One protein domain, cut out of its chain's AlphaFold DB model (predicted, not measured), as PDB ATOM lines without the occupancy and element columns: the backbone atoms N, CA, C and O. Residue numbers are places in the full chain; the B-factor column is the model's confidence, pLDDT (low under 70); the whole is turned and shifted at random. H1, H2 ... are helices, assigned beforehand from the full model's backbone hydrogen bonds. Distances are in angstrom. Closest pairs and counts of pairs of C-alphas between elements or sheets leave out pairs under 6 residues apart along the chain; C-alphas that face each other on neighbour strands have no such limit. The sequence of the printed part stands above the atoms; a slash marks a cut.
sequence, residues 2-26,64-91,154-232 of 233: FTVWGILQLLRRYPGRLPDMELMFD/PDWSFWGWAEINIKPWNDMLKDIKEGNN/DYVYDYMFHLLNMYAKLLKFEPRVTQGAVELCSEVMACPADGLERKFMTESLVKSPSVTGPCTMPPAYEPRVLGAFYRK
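AT A GLANCE: This is residues 2 to 26, 64 to 91 and 154 to 232 of the 233 residues of the protein "CAP10 domain-containing protein" of Hevea brasiliensis (UniProt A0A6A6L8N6). A small, loose cluster of helices has H1 in its middle, with the short helices H2 and H5 packed on it, H4 set crosswise to it, and H6 close by. From this body the end of H3, residues 86 to 91, sticks out as one arm, the tail of residues 218 to 232 with H7 as another, and residues 178 to 183 as the tip of a wide loop. The printed part has 132 residues with seven named helices, H1 to H7 in order along the chain, and no named strand; the class is all helix, with 66 of the printed residues in the helices. The whole is loose, with a radius of gyration of the C-alphas of 17.7 A, and spans 52 by 51 by 31 A.

IN THESE COORDINATES: H1, residues 2 to 13, begins at C-alpha 2 (125.835, 235.296, 27.712) and is 17.2 A long. H2 is residues 66 to 69, and H3, residues 79 to 91, is 18.3 A long. H4, residues 154 to 168, the longest helix, starts at C-alpha 154 (124.771, 216.658, 29.708) and is 21.1 A long. H5 is residues 186 to 190. H6, residues 195 to 203, is 12.5 A long. H7, residues 223 to 230, is 10.6 A long and ends at C-alpha 230 (135.158, 219.833, 55.979).

HOW THE PARTS SIT: H1 is the hub. With residues 2 to 6 alone it touches H2, the closest C-alphas being those of Thr 3 and Trp 66, 4.9 A apart. With residues 5 to 9 alone it touches H5, the closest C-alphas being those of Leu 8 and Ser 186, 6.1 A apart. H1 and H4 only just touch, with 3 pairs of C-alphas within 8 A, through residue 10 alone of H1 and residues 157 to 161 alone of H4; the closest C-alphas are those of Leu 10 and Tyr 157, 6.2 A apart, and the lines are about perpendicular at 86 degrees. H1 and H6 are close but not clearly touching, the closest C-alphas, those of Trp 5 and Met 201, being 7.8 A apart; they run the same way at a shallow tilt of 24 degrees. H5 and H6 only just touch, with 3 pairs of C-alphas within 8 A, the closest being those of Ala 190 and Arg 198, 5.9 A apart. H3 only just touches H2, with 3 pairs of C-alphas within 8 A and with residue 79 alone; the closest C-alphas are those of Phe 68 and Trp 79, 4.9 A apart. H7 touches no helix. Every O i to N i+4 pair is within hydrogen-bond range in H4, H5, H6 and H7, against 7 of 8 in H1 and 8 of 9 in H3; H2 is too short for such a pair.

THE WHOLE: The two C-alphas farthest apart, those of Asn 91 and Gln 179, are 54.1 A apart. Residues 27 to 63 are not printed, and C-alphas 26 and 64 are 12.5 A apart across this cut; residues 92 to 153 are not printed either, with C-alphas 91 and 154 23.7 A apart. The links H4 to H5 and H6 to H7 are long. The mean pLDDT of the printed part is 92.8, and residues 230 to 232 are under 70.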
ATOM      1  N   PHE A   2     125.623 236.694  28.116       77.56
ATOM      2  CA  PHE A   2     125.835 235.296  27.712       77.56
ATOM      3  C   PHE A   2     125.273 234.214  28.653       77.56
ATOM      4  O   PHE A   2     124.846 233.171  28.176       77.56
ATOM      5  N   THR A   3     125.174 234.430  29.967       89.56
ATOM      6  CA  THR A   3     124.574 233.418  30.873       89.56
ATOM      7  C   THR A   3     123.102 233.158  30.599       89.56
ATOM      8  O   THR A   3     122.632 232.033  30.762       89.56
ATOM      9  N   VAL A   4     122.383 234.173  30.114       95.19
ATOM     10  CA  VAL A   4     120.987 234.012  29.706       95.19
ATOM     11  C   VAL A   4     120.876 232.994  28.575       95.19
ATOM     12  O   VAL A   4     119.966 232.171  28.607       95.19
ATOM     13  N   TRP A   5     121.838 232.970  27.642       96.50
ATOM     14  CA  TRP A   5     121.886 231.957  26.589       96.50
ATOM     15  C   TRP A   5     121.852 230.551  27.187       96.50
ATOM     16  O   TRP A   5     120.961 229.775  26.858       96.50
ATOM     17  N   GLY A   6     122.741 230.250  28.138       96.44
ATOM     18  CA  GLY A   6     122.787 228.937  28.782       96.44
ATOM     19  C   GLY A   6     121.484 228.538  29.480       96.44
ATOM     20  O   GLY A   6     121.038 227.396  29.349       96.44
ATOM     21  N   ILE A   7     120.824 229.484  30.156       97.00
ATOM     22  CA  ILE A   7     119.507 229.262  30.776       97.00
ATOM     23  C   ILE A   7     118.445 228.965  29.709       97.00
ATOM     24  O   ILE A   7     117.684 228.010  29.856       97.00
ATOM     25  N   LEU A   8     118.414 229.711  28.602       97.50
ATOM     26  CA  LEU A   8     117.498 229.434  27.492       97.50
ATOM     27  C   LEU A   8     117.741 228.042  26.896       97.50
ATOM     28  O   LEU A   8     116.787 227.319  26.606       97.50
ATOM     29  N   GLN A   9     119.001 227.613  26.797       97.69
ATOM     30  CA  GLN A   9     119.333 226.271  26.323       97.69
ATOM     31  C   GLN A   9     118.825 225.186  27.272       97.69
ATOM     32  O   GLN A   9     118.301 224.169  26.815       97.69
ATOM     33  N   LEU A  10     118.927 225.414  28.584       97.56
ATOM     34  CA  LEU A  10     118.353 224.528  29.593       97.56
ATOM     35  C   LEU A  10     116.828 224.430  29.449       97.56
ATOM     36  O   LEU A  10     116.291 223.322  29.443       97.56
ATOM     37  N   LEU A  11     116.138 225.564  29.284       97.12
ATOM     38  CA  LEU A  11     114.682 225.607  29.096       97.12
ATOM     39  C   LEU A  11     114.249 224.874  27.819       97.12
ATOM     40  O   LEU A  11     113.260 224.144  27.833       97.12
ATOM     41  N   ARG A  12     115.018 224.990  26.728       97.00
ATOM     42  CA  ARG A  12     114.788 224.222  25.490       97.00
ATOM     43  C   ARG A  12     115.049 222.732  25.667       97.00
ATOM     44  O   ARG A  12     114.358 221.914  25.060       97.00
ATOM     45  N   ARG A  13     116.045 222.369  26.478       97.12
ATOM     46  CA  ARG A  13     116.395 220.972  26.754       97.12
ATOM     47  C   ARG A  13     115.341 220.284  27.621       97.12
ATOM     48  O   ARG A  13     115.015 219.126  27.364       97.12
ATOM     49  N   TYR A  14     114.803 220.985  28.618       96.94
ATOM     50  CA  TYR A  14     113.838 220.464  29.588       96.94
ATOM     51  C   TYR A  14     112.562 221.331  29.642       96.94
ATOM     52  O   TYR A  14     112.258 221.922  30.683       96.94
ATOM     53  N   PRO A  15     111.790 221.406  28.542       96.12
ATOM     54  CA  PRO A  15     110.647 222.311  28.435       96.12
ATOM     55  C   PRO A  15     109.564 221.978  29.465       96.12
ATOM     56  O   PRO A  15     109.161 220.824  29.603       96.12
ATOM     57  N   GLY A  16     109.101 222.997  30.197       95.19
ATOM     58  CA  GLY A  16     108.049 222.865  31.215       95.19
ATOM     59  C   GLY A  16     108.452 222.074  32.466       95.19
ATOM     60  O   GLY A  16     107.586 221.670  33.236       95.19
ATOM     61  N   ARG A  17     109.750 221.806  32.667       95.69
ATOM     62  CA  ARG A  17     110.251 221.000  33.797       95.69
ATOM     63  C   ARG A  17     110.965 221.800  34.880       95.69
ATOM     64  O   ARG A  17     111.382 221.213  35.877       95.69
ATOM     65  N   LEU A  18     111.158 223.096  34.668       95.88
ATOM     66  CA  LEU A  18     111.604 224.014  35.706       95.88
ATOM     67  C   LEU A  18     110.373 224.756  36.238       95.88
ATOM     68  O   LEU A  18     109.562 225.196  35.422       95.88
ATOM     69  N   PRO A  19     110.206 224.866  37.566       96.38
ATOM     70  CA  PRO A  19     109.155 225.692  38.147       96.38
ATOM     71  C   PRO A  19     109.445 227.177  37.906       96.38
ATOM     72  O   PRO A  19     110.590 227.562  37.657       96.38
ATOM     73  N   ASP A  20     108.418 228.006  38.055       96.94
ATOM     74  CA  ASP A  20     108.583 229.455  38.057       96.94
ATOM     75  C   ASP A  20     109.513 229.869  39.208       96.94
ATOM     76  O   ASP A  20     109.407 229.367  40.332       96.94
ATOM     77  N   MET A  21     110.457 230.768  38.928       96.69
ATOM     78  CA  MET A  21     111.419 231.263  39.912       96.69
ATOM     79  C   MET A  21     111.971 232.632  39.523       96.69
ATOM     80  O   MET A  21     112.040 232.978  38.346       96.69
ATOM     81  N   GLU A  22     112.440 233.369  40.524       95.62
ATOM     82  CA  GLU A  22     113.238 234.582  40.357       95.62
ATOM     83  C   GLU A  22     114.647 234.337  40.899       95.62
ATOM     84  O   GLU A  22     114.822 233.819  42.006       95.62
ATOM     85  N   LEU A  23     115.663 234.713  40.125       95.12
ATOM     86  CA  LEU A  23     117.063 234.612  40.525       95.12
ATOM     87  C   LEU A  23     117.785 235.928  40.259       95.12
ATOM     88  O   LEU A  23     117.484 236.631  39.296       95.12
ATOM     89  N   MET A  24     118.761 236.233  41.109       95.38
ATOM     90  CA  MET A  24     119.692 237.334  40.904       95.38
ATOM     91  C   MET A  24     121.048 236.756  40.523       95.38
ATOM     92  O   MET A  24     121.576 235.889  41.222       95.38
ATOM     93  N   PHE A  25     121.595 237.229  39.407       94.88
ATOM     94  CA  PHE A  25     122.851 236.741  38.856       94.88
ATOM     95  C   PHE A  25     123.825 237.903  38.703       94.88
ATOM     96  O   PHE A  25     123.538 238.856  37.979       94.88
ATOM     97  N   ASP A  26     124.976 237.813  39.358       93.69
ATOM     98  CA  ASP A  26     126.063 238.768  39.166       93.69
ATOM     99  C   ASP A  26     127.104 238.166  38.218       93.69
ATOM    100  O   ASP A  26     127.660 237.094  38.466       93.69
ATOM    101  N   PRO A  64     127.285 227.288  36.361       95.69
ATOM    102  CA  PRO A  64     128.205 227.113  35.244       95.69
ATOM    103  C   PRO A  64     128.454 228.414  34.474       95.69
ATOM    104  O   PRO A  64     127.521 229.157  34.163       95.69
ATOM    105  N   ASP A  65     129.721 228.662  34.155       94.62
ATOM    106  CA  ASP A  65     130.150 229.830  33.389       94.62
ATOM    107  C   ASP A  65     129.576 229.858  31.966       94.62
ATOM    108  O   ASP A  65     129.311 228.817  31.358       94.62
ATOM    109  N   TRP A  66     129.391 231.053  31.398       93.25
ATOM    110  CA  TRP A  66     128.869 231.172  30.033       93.25
ATOM    111  C   TRP A  66     129.790 230.525  28.988       93.25
ATOM    112  O   TRP A  66     129.305 230.106  27.935       93.25
ATOM    113  N   SER A  67     131.091 230.387  29.274       95.06
ATOM    114  CA  SER A  67     132.060 229.782  28.356       95.06
ATOM    115  C   SER A  67     131.742 228.333  27.982       95.06
ATOM    116  O   SER A  67     132.207 227.876  26.937       95.06
ATOM    117  N   PHE A  68     130.875 227.630  28.725       97.19
ATOM    118  CA  PHE A  68     130.361 226.322  28.302       97.19
ATOM    119  C   PHE A  68     129.646 226.371  26.938       97.19
ATOM    120  O   PHE A  68     129.705 225.409  26.167       97.19
ATOM    121  N   TRP A  69     129.025 227.503  26.596       97.31
ATOM    122  CA  TRP A  69     128.382 227.740  25.298       97.31
ATOM    123  C   TRP A  69     129.256 228.538  24.320       97.31
ATOM    124  O   TRP A  69     128.829 228.800  23.198       97.31
ATOM    125  N   GLY A  70     130.489 228.860  24.715       95.94
ATOM    126  CA  GLY A  70     131.472 229.596  23.928       95.94
ATOM    127  C   GLY A  70     131.730 231.012  24.447       95.94
ATOM    128  O   GLY A  70     130.922 231.603  25.159       95.94
ATOM    129  N   TRP A  71     132.887 231.554  24.070       95.44
ATOM    130  CA  TRP A  71     133.316 232.917  24.373       95.44
ATOM    131  C   TRP A  71     133.958 233.518  23.119       95.44
ATOM    132  O   TRP A  71     135.113 233.235  22.787       95.44
ATOM    133  N   ALA A  72     133.176 234.315  22.391       94.31
ATOM    134  CA  ALA A  72     133.542 234.831  21.075       94.31
ATOM    135  C   ALA A  72     134.738 235.792  21.133       94.31
ATOM    136  O   ALA A  72     135.649 235.686  20.313       94.31
ATOM    137  N   GLU A  73     134.778 236.666  22.139       92.81
ATOM    138  CA  GLU A  73     135.775 237.728  22.297       92.81
ATOM    139  C   GLU A  73     137.209 237.198  22.423       92.81
ATOM    140  O   GLU A  73     138.156 237.864  22.009       92.81
ATOM    141  N   ILE A  74     137.375 235.986  22.959       92.50
ATOM    142  CA  ILE A  74     138.676 235.311  23.087       92.50
ATOM    143  C   ILE A  74     138.733 233.975  22.337       92.50
ATOM    144  O   ILE A  74     139.640 233.174  22.558       92.50
ATOM    145  N   ASN A  75     137.791 233.753  21.413       95.12
ATOM    146  CA  ASN A  75     137.734 232.599  20.515       95.12
ATOM    147  C   ASN A  75     137.790 231.233  21.235       95.12
ATOM    148  O   ASN A  75     138.435 230.290  20.769       95.12
ATOM    149  N   ILE A  76     137.105 231.113  22.376       95.38
ATOM    150  CA  ILE A  76     136.881 229.823  23.041       95.38
ATOM    151  C   ILE A  76     135.602 229.221  22.466       95.38
ATOM    152  O   ILE A  76     134.519 229.787  22.603       95.38
ATOM    153  N   LYS A  77     135.731 228.065  21.814       97.19
ATOM    154  CA  LYS A  77     134.601 227.333  21.231       97.19
ATOM    155  C   LYS A  77     133.632 226.826  22.309       97.19
ATOM    156  O   LYS A  77     134.068 226.590  23.438       97.19
ATOM    157  N   PRO A  78     132.362 226.555  21.954       97.44
ATOM    158  CA  PRO A  78     131.451 225.810  22.814       97.44
ATOM    159  C   PRO A  78     132.078 224.510  23.325       97.44
ATOM    160  O   PRO A  78     132.827 223.832  22.612       97.44
ATOM    161  N   TRP A  79     131.741 224.131  24.554       97.62
ATOM    162  CA  TRP A  79     132.456 223.094  25.292       97.62
ATOM    163  C   TRP A  79     132.460 221.722  24.611       97.62
ATOM    164  O   TRP A  79     133.471 221.027  24.622       97.62
ATOM    165  N   ASN A  80     131.366 221.350  23.939       96.00
ATOM    166  CA  ASN A  80     131.301 220.100  23.177       96.00
ATOM    167  C   ASN A  80     132.342 220.029  22.052       96.00
ATOM    168  O   ASN A  80     132.873 218.953  21.783       96.00
ATOM    169  N   ASP A  81     132.621 221.146  21.384       97.12
ATOM    170  CA  ASP A  81     133.614 221.189  20.312       97.12
ATOM    171  C   ASP A  81     135.024 221.362  20.878       97.12
ATOM    172  O   ASP A  81     135.954 220.712  20.408       97.12
ATOM    173  N   MET A  82     135.171 222.127  21.966       96.81
ATOM    174  CA  MET A  82     136.429 222.220  22.710       96.81
ATOM    175  C   MET A  82     136.890 220.850  23.239       96.81
ATOM    176  O   MET A  82     138.058 220.495  23.101       96.81
ATOM    177  N   LEU A  83     135.986 220.035  23.795       96.75
ATOM    178  CA  LEU A  83     136.314 218.689  24.275       96.75
ATOM    179  C   LEU A  83     136.827 217.775  23.157       96.75
ATOM    180  O   LEU A  83     137.761 217.002  23.396       96.75
ATOM    181  N   LYS A  84     136.257 217.876  21.946       96.94
ATOM    182  CA  LYS A  84     136.739 217.141  20.764       96.94
ATOM    183  C   LYS A  84     138.144 217.595  20.388       96.94
ATOM    184  O   LYS A  84     139.021 216.744  20.261       96.94
ATOM    185  N   ASP A  85     138.378 218.904  20.306       97.00
ATOM    186  CA  ASP A  85     139.696 219.465  19.995       97.00
ATOM    187  C   ASP A  85     140.757 219.029  21.022       97.00
ATOM    188  O   ASP A  85     141.870 218.652  20.648       97.00
ATOM    189  N   ILE A  86     140.418 219.027  22.318       96.12
ATOM    190  CA  ILE A  86     141.301 218.555  23.397       96.12
ATOM    191  C   ILE A  86     141.610 217.064  23.224       96.12
ATOM    192  O   ILE A  86     142.766 216.651  23.339       96.12
ATOM    193  N   LYS A  87     140.596 216.243  22.928       95.88
ATOM    194  CA  LYS A  87     140.761 214.797  22.717       95.88
ATOM    195  C   LYS A  87     141.636 214.502  21.500       95.88
ATOM    196  O   LYS A  87     142.549 213.684  21.583       95.88
ATOM    197  N   GLU A  88     141.395 215.188  20.389       96.88
ATOM    198  CA  GLU A  88     142.217 215.092  19.184       96.88
ATOM    199  C   GLU A  88     143.647 215.564  19.445       96.88
ATOM    200  O   GLU A  88     144.597 214.883  19.064       96.88
ATOM    201  N   GLY A  89     143.818 216.687  20.148       95.56
ATOM    202  CA  GLY A  89     145.117 217.202  20.573       95.56
ATOM    203  C   GLY A  89     145.899 216.197  21.416       95.56
ATOM    204  O   GLY A  89     147.080 215.969  21.161       95.56
ATOM    205  N   ASN A  90     145.231 215.525  22.355       93.62
ATOM    206  CA  ASN A  90     145.847 214.496  23.191       93.62
ATOM    207  C   ASN A  90     146.331 213.273  22.404       93.62
ATOM    208  O   ASN A  90     147.326 212.668  22.800       93.62
ATOM    209  N   ASN A  91     145.686 212.947  21.282       94.38
ATOM    210  CA  ASN A  91     146.066 211.822  20.427       94.38
ATOM    211  C   ASN A  91     147.252 212.123  19.493       94.38
ATOM    212  O   ASN A  91     147.809 211.191  18.916       94.38
ATOM    213  N   ASP A 154     125.894 217.342  29.057       94.44
ATOM    214  CA  ASP A 154     124.771 216.658  29.708       94.44
ATOM    215  C   ASP A 154     124.811 216.835  31.238       94.44
ATOM    216  O   ASP A 154     123.808 217.230  31.827       94.44
ATOM    217  N   TYR A 155     125.981 216.671  31.864       95.44
ATOM    218  CA  TYR A 155     126.160 216.896  33.303       95.44
ATOM    219  C   TYR A 155     126.091 218.375  33.694       95.44
ATOM    220  O   TYR A 155     125.581 218.696  34.763       95.44
ATOM    221  N   VAL A 156     126.538 219.287  32.823       96.50
ATOM    222  CA  VAL A 156     126.370 220.736  33.031       96.50
ATOM    223  C   VAL A 156     124.883 221.097  33.076       96.50
ATOM    224  O   VAL A 156     124.441 221.763  34.013       96.50
ATOM    225  N   TYR A 157     124.087 220.617  32.115       97.19
ATOM    226  CA  TYR A 157     122.643 220.850  32.114       97.19
ATOM    227  C   TYR A 157     121.944 220.186  33.297       97.19
ATOM    228  O   TYR A 157     121.037 220.790  33.867       97.19
ATOM    229  N   ASP A 158     122.353 218.981  33.689       95.94
ATOM    230  CA  ASP A 158     121.785 218.304  34.853       95.94
ATOM    231  C   ASP A 158     122.097 219.052  36.153       95.94
ATOM    232  O   ASP A 158     121.198 219.261  36.970       95.94
ATOM    233  N   TYR A 159     123.326 219.549  36.315       96.38
ATOM    234  CA  TYR A 159     123.696 220.408  37.439       96.38
ATOM    235  C   TYR A 159     122.803 221.653  37.503       96.38
ATOM    236  O   TYR A 159     122.192 221.917  38.539       96.38
ATOM    237  N   MET A 160     122.658 222.383  36.389       97.50
ATOM    238  CA  MET A 160     121.782 223.561  36.327       97.50
ATOM    239  C   MET A 160     120.325 223.197  36.629       97.50
ATOM    240  O   MET A 160     119.659 223.898  37.391       97.50
ATOM    241  N   PHE A 161     119.830 222.096  36.053       97.50
ATOM    242  CA  PHE A 161     118.464 221.619  36.249       97.50
ATOM    243  C   PHE A 161     118.175 221.382  37.729       97.50
ATOM    244  O   PHE A 161     117.180 221.885  38.254       97.50
ATOM    245  N   HIS A 162     119.038 220.624  38.407       96.69
ATOM    246  CA  HIS A 162     118.862 220.298  39.815       96.69
ATOM    247  C   HIS A 162     119.030 221.515  40.715       96.69
ATOM    248  O   HIS A 162     118.211 221.709  41.614       96.69
ATOM    249  N   LEU A 163     120.041 222.345  40.452       97.00
ATOM    250  CA  LEU A 163     120.299 223.558  41.216       97.00
ATOM    251  C   LEU A 163     119.087 224.492  41.196       97.00
ATOM    252  O   LEU A 163     118.587 224.868  42.254       97.00
ATOM    253  N   LEU A 164     118.563 224.802  40.008       97.62
ATOM    254  CA  LEU A 164     117.422 225.705  39.852       97.62
ATOM    255  C   LEU A 164     116.123 225.105  40.410       97.62
ATOM    256  O   LEU A 164     115.370 225.801  41.087       97.62
ATOM    257  N   ASN A 165     115.882 223.801  40.223       96.44
ATOM    258  CA  ASN A 165     114.718 223.131  40.819       96.44
ATOM    259  C   ASN A 165     114.747 223.141  42.351       96.44
ATOM    260  O   ASN A 165     113.704 223.277  42.989       96.44
ATOM    261  N   MET A 166     115.920 222.946  42.956       95.06
ATOM    262  CA  MET A 166     116.056 222.978  44.411       95.06
ATOM    263  C   MET A 166     115.981 224.401  44.947       95.06
ATOM    264  O   MET A 166     115.299 224.625  45.942       95.06
ATOM    265  N   TYR A 167     116.609 225.355  44.262       96.75
ATOM    266  CA  TYR A 167     116.539 226.770  44.598       96.75
ATOM    267  C   TYR A 167     115.096 227.294  44.586       96.75
ATOM    268  O   TYR A 167     114.666 227.916  45.554       96.75
ATOM    269  N   ALA A 168     114.308 226.966  43.560       97.25
ATOM    270  CA  ALA A 168     112.919 227.407  43.462       97.25
ATOM    271  C   ALA A 168     112.049 226.956  44.649       97.25
ATOM    272  O   ALA A 168     111.185 227.701  45.100       97.25
ATOM    273  N   LYS A 169     112.316 225.774  45.227       95.75
ATOM    274  CA  LYS A 169     111.614 225.276  46.428       95.75
ATOM    275  C   LYS A 169     111.911 226.087  47.692       95.75
ATOM    276  O   LYS A 169     111.203 225.935  48.684       95.75
ATOM    277  N   LEU A 170     112.975 226.890  47.687       95.69
ATOM    278  CA  LEU A 170     113.356 227.746  48.810       95.69
ATOM    279  C   LEU A 170     112.656 229.110  48.762       95.69
ATOM    280  O   LEU A 170     112.664 229.822  49.770       95.69
ATOM    281  N   LEU A 171     112.056 229.480  47.623       95.75
ATOM    282  CA  LEU A 171     111.310 230.727  47.495       95.75
ATOM    283  C   LEU A 171     110.084 230.698  48.412       95.75
ATOM    284  O   LEU A 171     109.307 229.747  48.436       95.75
ATOM    285  N   LYS A 172     109.919 231.769  49.190       95.00
ATOM    286  CA  LYS A 172     108.807 231.947  50.142       95.00
ATOM    287  C   LYS A 172     107.686 232.826  49.580       95.00
ATOM    288  O   LYS A 172     106.844 233.309  50.331       95.00
ATOM    289  N   PHE A 173     107.719 233.074  48.279       95.06
ATOM    290  CA  PHE A 173     106.777 233.904  47.549       95.06
ATOM    291  C   PHE A 173     106.497 233.270  46.187       95.06
ATOM    292  O   PHE A 173     107.267 232.437  45.714       95.06
ATOM    293  N   GLU A 174     105.386 233.669  45.577       96.38
ATOM    294  CA  GLU A 174     105.038 233.309  44.205       96.38
ATOM    295  C   GLU A 174     105.712 234.308  43.248       96.38
ATOM    296  O   GLU A 174     105.410 235.504  43.346       96.38
ATOM    297  N   PRO A 175     106.625 233.862  42.365       96.69
ATOM    298  CA  PRO A 175     107.270 234.721  41.375       96.69
ATOM    299  C   PRO A 175     106.254 235.401  40.465       96.69
ATOM    300  O   PRO A 175     105.267 234.786  40.057       96.69
ATOM    301  N   ARG A 176     106.487 236.671  40.122       95.88
ATOM    302  CA  ARG A 176     105.591 237.424  39.233       95.88
ATOM    303  C   ARG A 176     106.389 238.271  38.262       95.88
ATOM    304  O   ARG A 176     107.307 238.982  38.652       95.88
ATOM    305  N   VAL A 177     105.977 238.257  36.996       96.06
ATOM    306  CA  VAL A 177     106.574 239.121  35.972       96.06
ATOM    307  C   VAL A 177     106.374 240.581  36.376       96.06
ATOM    308  O   VAL A 177     105.246 241.052  36.534       96.06
ATOM    309  N   THR A 178     107.479 241.294  36.570       94.44
ATOM    310  CA  THR A 178     107.477 242.694  36.990       94.44
ATOM    311  C   THR A 178     107.257 243.630  35.803       94.44
ATOM    312  O   THR A 178     107.547 243.306  34.647       94.44
ATOM    313  N   GLN A 179     106.723 244.823  36.073       96.06
ATOM    314  CA  GLN A 179     106.548 245.837  35.038       96.06
ATOM    315  C   GLN A 179     107.912 246.236  34.453       96.06
ATOM    316  O   GLN A 179     108.823 246.606  35.189       96.06
ATOM    317  N   GLY A 180     108.032 246.191  33.124       95.12
ATOM    318  CA  GLY A 180     109.277 246.499  32.413       95.12
ATOM    319  C   GLY A 180     110.194 245.295  32.180       95.12
ATOM    320  O   GLY A 180     111.247 245.465  31.570       95.12
ATOM    321  N   ALA A 181     109.804 244.091  32.614       94.56
ATOM    322  CA  ALA A 181     110.502 242.867  32.241       94.56
ATOM    323  C   ALA A 181     110.469 242.655  30.715       94.56
ATOM    324  O   ALA A 181     109.462 242.920  30.055       94.56
ATOM    325  N   VAL A 182     111.580 242.160  30.169       94.19
ATOM    326  CA  VAL A 182     111.727 241.835  28.746       94.19
ATOM    327  C   VAL A 182     111.715 240.322  28.594       94.19
ATOM    328  O   VAL A 182     112.520 239.628  29.215       94.19
ATOM    329  N   GLU A 183     110.807 239.815  27.765       94.62
ATOM    330  CA  GLU A 183     110.778 238.401  27.404       94.62
ATOM    331  C   GLU A 183     111.963 238.066  26.492       94.62
ATOM    332  O   GLU A 183     112.255 238.785  25.533       94.62
ATOM    333  N   LEU A 184     112.652 236.967  26.794       94.69
ATOM    334  CA  LEU A 184     113.806 236.499  26.036       94.69
ATOM    335  C   LEU A 184     113.566 235.077  25.538       94.69
ATOM    336  O   LEU A 184     113.066 234.219  26.262       94.69
ATOM    337  N   CYS A 185     113.996 234.821  24.307       94.94
ATOM    338  CA  CYS A 185     114.113 233.486  23.733       94.94
ATOM    339  C   CYS A 185     115.428 233.372  22.954       94.94
ATOM    340  O   CYS A 185     116.091 234.379  22.674       94.94
ATOM    341  N   SER A 186     115.826 232.145  22.605       96.00
ATOM    342  CA  SER A 186     117.093 231.907  21.901       96.00
ATOM    343  C   SER A 186     117.143 232.675  20.579       96.00
ATOM    344  O   SER A 186     118.170 233.235  20.218       96.00
ATOM    345  N   GLU A 187     116.026 232.761  19.866       94.81
ATOM    346  CA  GLU A 187     115.924 233.457  18.589       94.81
ATOM    347  C   GLU A 187     116.104 234.976  18.749       94.81
ATOM    348  O   GLU A 187     116.817 235.588  17.956       94.81
ATOM    349  N   VAL A 188     115.529 235.580  19.797       94.50
ATOM    350  CA  VAL A 188     115.694 237.016  20.101       94.50
ATOM    351  C   VAL A 188     117.152 237.359  20.417       94.50
ATOM    352  O   VAL A 188     117.619 238.421  20.017       94.50
ATOM    353  N   MET A 189     117.888 236.460  21.079       94.12
ATOM    354  CA  MET A 189     119.312 236.666  21.369       94.12
ATOM    355  C   MET A 189     120.224 236.390  20.166       94.12
ATOM    356  O   MET A 189     121.157 237.149  19.925       94.12
ATOM    357  N   ALA A 190     119.968 235.326  19.399       94.06
ATOM    358  CA  ALA A 190     120.876 234.874  18.342       94.06
ATOM    359  C   ALA A 190     120.702 235.600  17.000       94.06
ATOM    360  O   ALA A 190     121.659 235.694  16.233       94.06
ATOM    361  N   CYS A 191     119.500 236.090  16.679       94.00
ATOM    362  CA  CYS A 191     119.245 236.809  15.426       94.00
ATOM    363  C   CYS A 191     120.082 238.091  15.243       94.00
ATOM    364  O   CYS A 191     120.584 238.282  14.133       94.00
ATOM    365  N   PRO A 192     120.231 238.973  16.256       95.19
ATOM    366  CA  PRO A 192     121.037 240.186  16.118       95.19
ATOM    367  C   PRO A 192     122.548 239.938  16.236       95.19
ATOM    368  O   PRO A 192     123.318 240.820  15.868       95.19
ATOM    369  N   ALA A 193     122.971 238.773  16.736       94.31
ATOM    370  CA  ALA A 193     124.382 238.434  16.855       94.31
ATOM    371  C   ALA A 193     125.041 238.273  15.474       94.31
ATOM    372  O   ALA A 193     124.410 237.855  14.494       94.31
ATOM    373  N   ASP A 194     126.346 238.519  15.402       96.00
ATOM    374  CA  ASP A 194     127.146 238.348  14.193       96.00
ATOM    375  C   ASP A 194     128.455 237.584  14.468       96.00
ATOM    376  O   ASP A 194     128.702 237.083  15.568       96.00
ATOM    377  N   GLY A 195     129.253 237.380  13.415       96.56
ATOM    378  CA  GLY A 195     130.593 236.800  13.517       96.56
ATOM    379  C   GLY A 195     130.679 235.502  14.334       96.56
ATOM    380  O   GLY A 195     129.942 234.537  14.105       96.56
ATOM    381  N   LEU A 196     131.636 235.470  15.268       96.12
ATOM    382  CA  LEU A 196     131.868 234.325  16.153       96.12
ATOM    383  C   LEU A 196     130.763 234.149  17.196       96.12
ATOM    384  O   LEU A 196     130.478 233.012  17.561       96.12
ATOM    385  N   GLU A 197     130.116 235.228  17.636       95.44
ATOM    386  CA  GLU A 197     129.026 235.149  18.609       95.44
ATOM    387  C   GLU A 197     127.852 234.360  18.029       95.44
ATOM    388  O   GLU A 197     127.448 233.336  18.585       95.44
ATOM    389  N   ARG A 198     127.379 234.747  16.836       95.69
ATOM    390  CA  ARG A 198     126.312 234.016  16.138       95.69
ATOM    391  C   ARG A 198     126.704 232.574  15.850       95.69
ATOM    392  O   ARG A 198     125.867 231.673  15.958       95.69
ATOM    393  N   LYS A 199     127.962 232.347  15.466       96.69
ATOM    394  CA  LYS A 199     128.486 231.004  15.209       96.69
ATOM    395  C   LYS A 199     128.393 230.135  16.464       96.69
ATOM    396  O   LYS A 199     127.779 229.074  16.401       96.69
ATOM    397  N   PHE A 200     128.925 230.597  17.593       96.62
ATOM    398  CA  PHE A 200     128.941 229.838  18.846       96.62
ATOM    399  C   PHE A 200     127.541 229.650  19.431       96.62
ATOM    400  O   PHE A 200     127.223 228.553  19.894       96.62
ATOM    401  N   MET A 201     126.656 230.647  19.326       96.00
ATOM    402  CA  MET A 201     125.237 230.470  19.656       96.00
ATOM    403  C   MET A 201     124.599 229.387  18.777       96.00
ATOM    404  O   MET A 201     123.945 228.481  19.279       96.00
ATOM    405  N   THR A 202     124.839 229.396  17.465       95.38
ATOM    406  CA  THR A 202     124.277 228.380  16.555       95.38
ATOM    407  C   THR A 202     124.820 226.975  16.843       95.38
ATOM    408  O   THR A 202     124.058 226.006  16.850       95.38
ATOM    409  N   GLU A 203     126.124 226.848  17.097       95.94
ATOM    410  CA  GLU A 203     126.797 225.578  17.408       95.94
ATOM    411  C   GLU A 203     126.344 225.004  18.758       95.94
ATOM    412  O   GLU A 203     126.138 223.797  18.886       95.94
ATOM    413  N   SER A 204     126.106 225.868  19.746       96.69
ATOM    414  CA  SER A 204     125.610 225.494  21.074       96.69
ATOM    415  C   SER A 204     124.075 225.486  21.182       96.69
ATOM    416  O   SER A 204     123.523 225.338  22.281       96.69
ATOM    417  N   LEU A 205     123.359 225.622  20.055       97.06
ATOM    418  CA  LEU A 205     121.900 225.651  20.027       97.06
ATOM    419  C   LEU A 205     121.293 224.291  20.405       97.06
ATOM    420  O   LEU A 205     121.484 223.302  19.695       97.06
ATOM    421  N   VAL A 206     120.479 224.238  21.464       96.88
ATOM    422  CA  VAL A 206     119.658 223.056  21.765       96.88
ATOM    423  C   VAL A 206     118.509 222.984  20.758       96.88
ATOM    424  O   VAL A 206     117.552 223.761  20.806       96.88
ATOM    425  N   LYS A 207     118.633 222.051  19.810       94.12
ATOM    426  CA  LYS A 207     117.717 221.912  18.666       94.12
ATOM    427  C   LYS A 207     116.402 221.223  19.019       94.12
ATOM    428  O   LYS A 207     115.389 221.505  18.389       94.12
ATOM    429  N   SER A 208     116.414 220.343  20.013       94.25
ATOM    430  CA  SER A 208     115.240 219.594  20.456       94.25
ATOM    431  C   SER A 208     115.299 219.319  21.959       94.25
ATOM    432  O   SER A 208     116.402 219.259  22.515       94.25
ATOM    433  N   PRO A 209     114.144 219.095  22.608       95.69
ATOM    434  CA  PRO A 209     114.094 218.605  23.979       95.69
ATOM    435  C   PRO A 209     114.905 217.320  24.159       95.69
ATOM    436  O   PRO A 209     115.044 216.518  23.229       95.69
ATOM    437  N   SER A 210     115.431 217.118  25.365       93.31
ATOM    438  CA  SER A 210     116.126 215.884  25.719       93.31
ATOM    439  C   SER A 210     115.153 214.705  25.727       93.31
ATOM    440  O   SER A 210     114.076 214.783  26.317       93.31
ATOM    441  N   VAL A 211     115.552 213.596  25.098       89.31
ATOM    442  CA  VAL A 211     114.790 212.334  25.115       89.31
ATOM    443  C   VAL A 211     114.880 211.669  26.490       89.31
ATOM    444  O   VAL A 211     113.923 211.056  26.957       89.31
ATOM    445  N   THR A 212     116.028 211.805  27.154       88.19
ATOM    446  CA  THR A 212     116.237 211.330  28.521       88.19
ATOM    447  C   THR A 212     115.898 212.429  29.519       88.19
ATOM    448  O   THR A 212     116.116 213.619  29.268       88.19
ATOM    449  N   GLY A 213     115.377 212.038  30.682       85.94
ATOM    450  CA  GLY A 213     115.296 212.957  31.810       85.94
ATOM    451  C   GLY A 213     116.683 213.354  32.333       85.94
ATOM    452  O   GLY A 213     117.667 212.710  31.966       85.94
ATOM    453  N   PRO A 214     116.750 214.390  33.188       88.56
ATOM    454  CA  PRO A 214     117.963 214.704  33.929       88.56
ATOM    455  C   PRO A 214     118.346 213.511  34.807       88.56
ATOM    456  O   PRO A 214     117.482 212.694  35.160       88.56
ATOM    457  N   CYS A 215     119.626 213.404  35.153       90.00
ATOM    458  CA  CYS A 215     120.097 212.337  36.023       90.00
ATOM    459  C   CYS A 215     119.376 212.325  37.385       90.00
ATOM    460  O   CYS A 215     118.673 213.249  37.792       90.00
ATOM    461  N   THR A 216     119.506 211.210  38.103       88.81
ATOM    462  CA  THR A 216     119.053 211.141  39.494       88.81
ATOM    463  C   THR A 216     120.217 211.543  40.381       88.81
ATOM    464  O   THR A 216     121.230 210.844  40.402       88.81
ATOM    465  N   MET A 217     120.085 212.654  41.111       83.50
ATOM    466  CA  MET A 217     121.111 213.028  42.079       83.50
ATOM    467  C   MET A 217     121.225 211.966  43.177       83.50
ATOM    468  O   MET A 217     120.195 211.477  43.661       83.50
ATOM    469  N   PRO A 218     122.451 211.631  43.612       82.81
ATOM    470  CA  PRO A 218     122.630 210.826  44.807       82.81
ATOM    471  C   PRO A 218     122.003 211.531  46.023       82.81
ATOM    472  O   PRO A 218     121.848 212.759  46.024       82.81
ATOM    473  N   PRO A 219     121.632 210.776  47.071       82.00
ATOM    474  CA  PRO A 219     121.122 211.369  48.298       82.00
ATOM    475  C   PRO A 219     122.143 212.342  48.895       82.00
ATOM    476  O   PRO A 219     123.355 212.160  48.758       82.00
ATOM    477  N   ALA A 220     121.641 213.374  49.576       79.81
ATOM    478  CA  ALA A 220     122.489 214.330  50.274       79.81
ATOM    479  C   ALA A 220     123.396 213.610  51.283       79.81
ATOM    480  O   ALA A 220     122.984 212.648  51.934       79.81
ATOM    481  N   TYR A 221     124.627 214.100  51.432       77.94
ATOM    482  CA  TYR A 221     125.526 213.587  52.456       77.94
ATOM    483  C   TYR A 221     124.913 213.774  53.844       77.94
ATOM    484  O   TYR A 221     124.467 214.865  54.201       77.94
ATOM    485  N   GLU A 222     124.967 212.715  54.650       82.56
ATOM    486  CA  GLU A 222     124.668 212.784  56.078       82.56
ATOM    487  C   GLU A 222     125.483 213.924  56.724       82.56
ATOM    488  O   GLU A 222     126.701 213.989  56.502       82.56
ATOM    489  N   PRO A 223     124.888 214.796  57.567       81.44
ATOM    490  CA  PRO A 223     125.587 215.947  58.153       81.44
ATOM    491  C   PRO A 223     126.904 215.583  58.850       81.44
ATOM    492  O   PRO A 223     127.871 216.343  58.828       81.44
ATOM    493  N   ARG A 224     126.971 214.381  59.438       79.19
ATOM    494  CA  ARG A 224     128.187 213.846  60.071       79.19
ATOM    495  C   ARG A 224     129.303 213.566  59.065       79.19
ATOM    496  O   ARG A 224     130.461 213.860  59.358       79.19
ATOM    497  N   VAL A 225     128.959 213.005  57.905       78.50
ATOM    498  CA  VAL A 225     129.900 212.707  56.814       78.50
ATOM    499  C   VAL A 225     130.400 214.010  56.207       78.50
ATOM    500  O   VAL A 225     131.607 214.204  56.082       78.50
ATOM    501  N   LEU A 226     129.484 214.942  55.940       74.94
ATOM    502  CA  LEU A 226     129.821 216.261  55.418       74.94
ATOM    503  C   LEU A 226     130.747 217.027  56.381       74.94
ATOM    504  O   LEU A 226     131.800 217.522  55.983       74.94
ATOM    505  N   GLY A 227     130.428 217.034  57.680       71.31
ATOM    506  CA  GLY A 227     131.278 217.644  58.705       71.31
ATOM    507  C   GLY A 227     132.638 216.958  58.877       71.31
ATOM    508  O   GLY A 227     133.604 217.592  59.292       71.31
ATOM    509  N   ALA A 228     132.763 215.662  58.578       75.25
ATOM    510  CA  ALA A 228     134.064 214.989  58.539       75.25
ATOM    511  C   ALA A 228     134.896 215.406  57.313       75.25
ATOM    512  O   ALA A 228     136.112 215.536  57.434       75.25
ATOM    513  N   PHE A 229     134.250 215.659  56.172       71.19
ATOM    514  CA  PHE A 229     134.900 216.126  54.946       71.19
ATOM    515  C   PHE A 229     135.480 217.539  55.111       71.19
ATOM    516  O   PHE A 229     136.647 217.762  54.805       71.19
ATOM    517  N   TYR A 230     134.709 218.461  55.698       64.81
ATOM    518  CA  TYR A 230     135.158 219.833  55.979       64.81
ATOM    519  C   TYR A 230     136.263 219.937  57.034       64.81
ATOM    520  O   TYR A 230     136.955 220.941  57.082       64.81
ATOM    521  N   ARG A 231     136.433 218.929  57.896       65.12
ATOM    522  CA  ARG A 231     137.517 218.902  58.895       65.12
ATOM    523  C   ARG A 231     138.830 218.335  58.358       65.12
ATOM    524  O   ARG A 231     139.842 218.423  59.046       65.12
ATOM    525  N   LYS A 232     138.802 217.686  57.191       51.22
ATOM    526  CA  LYS A 232     139.974 217.055  56.566       51.22
ATOM    527  C   LYS A 232     140.651 217.927  55.502       51.22
ATOM    528  O   LYS A 232     141.735 217.556  55.068       51.22
TER     529      LYS A 232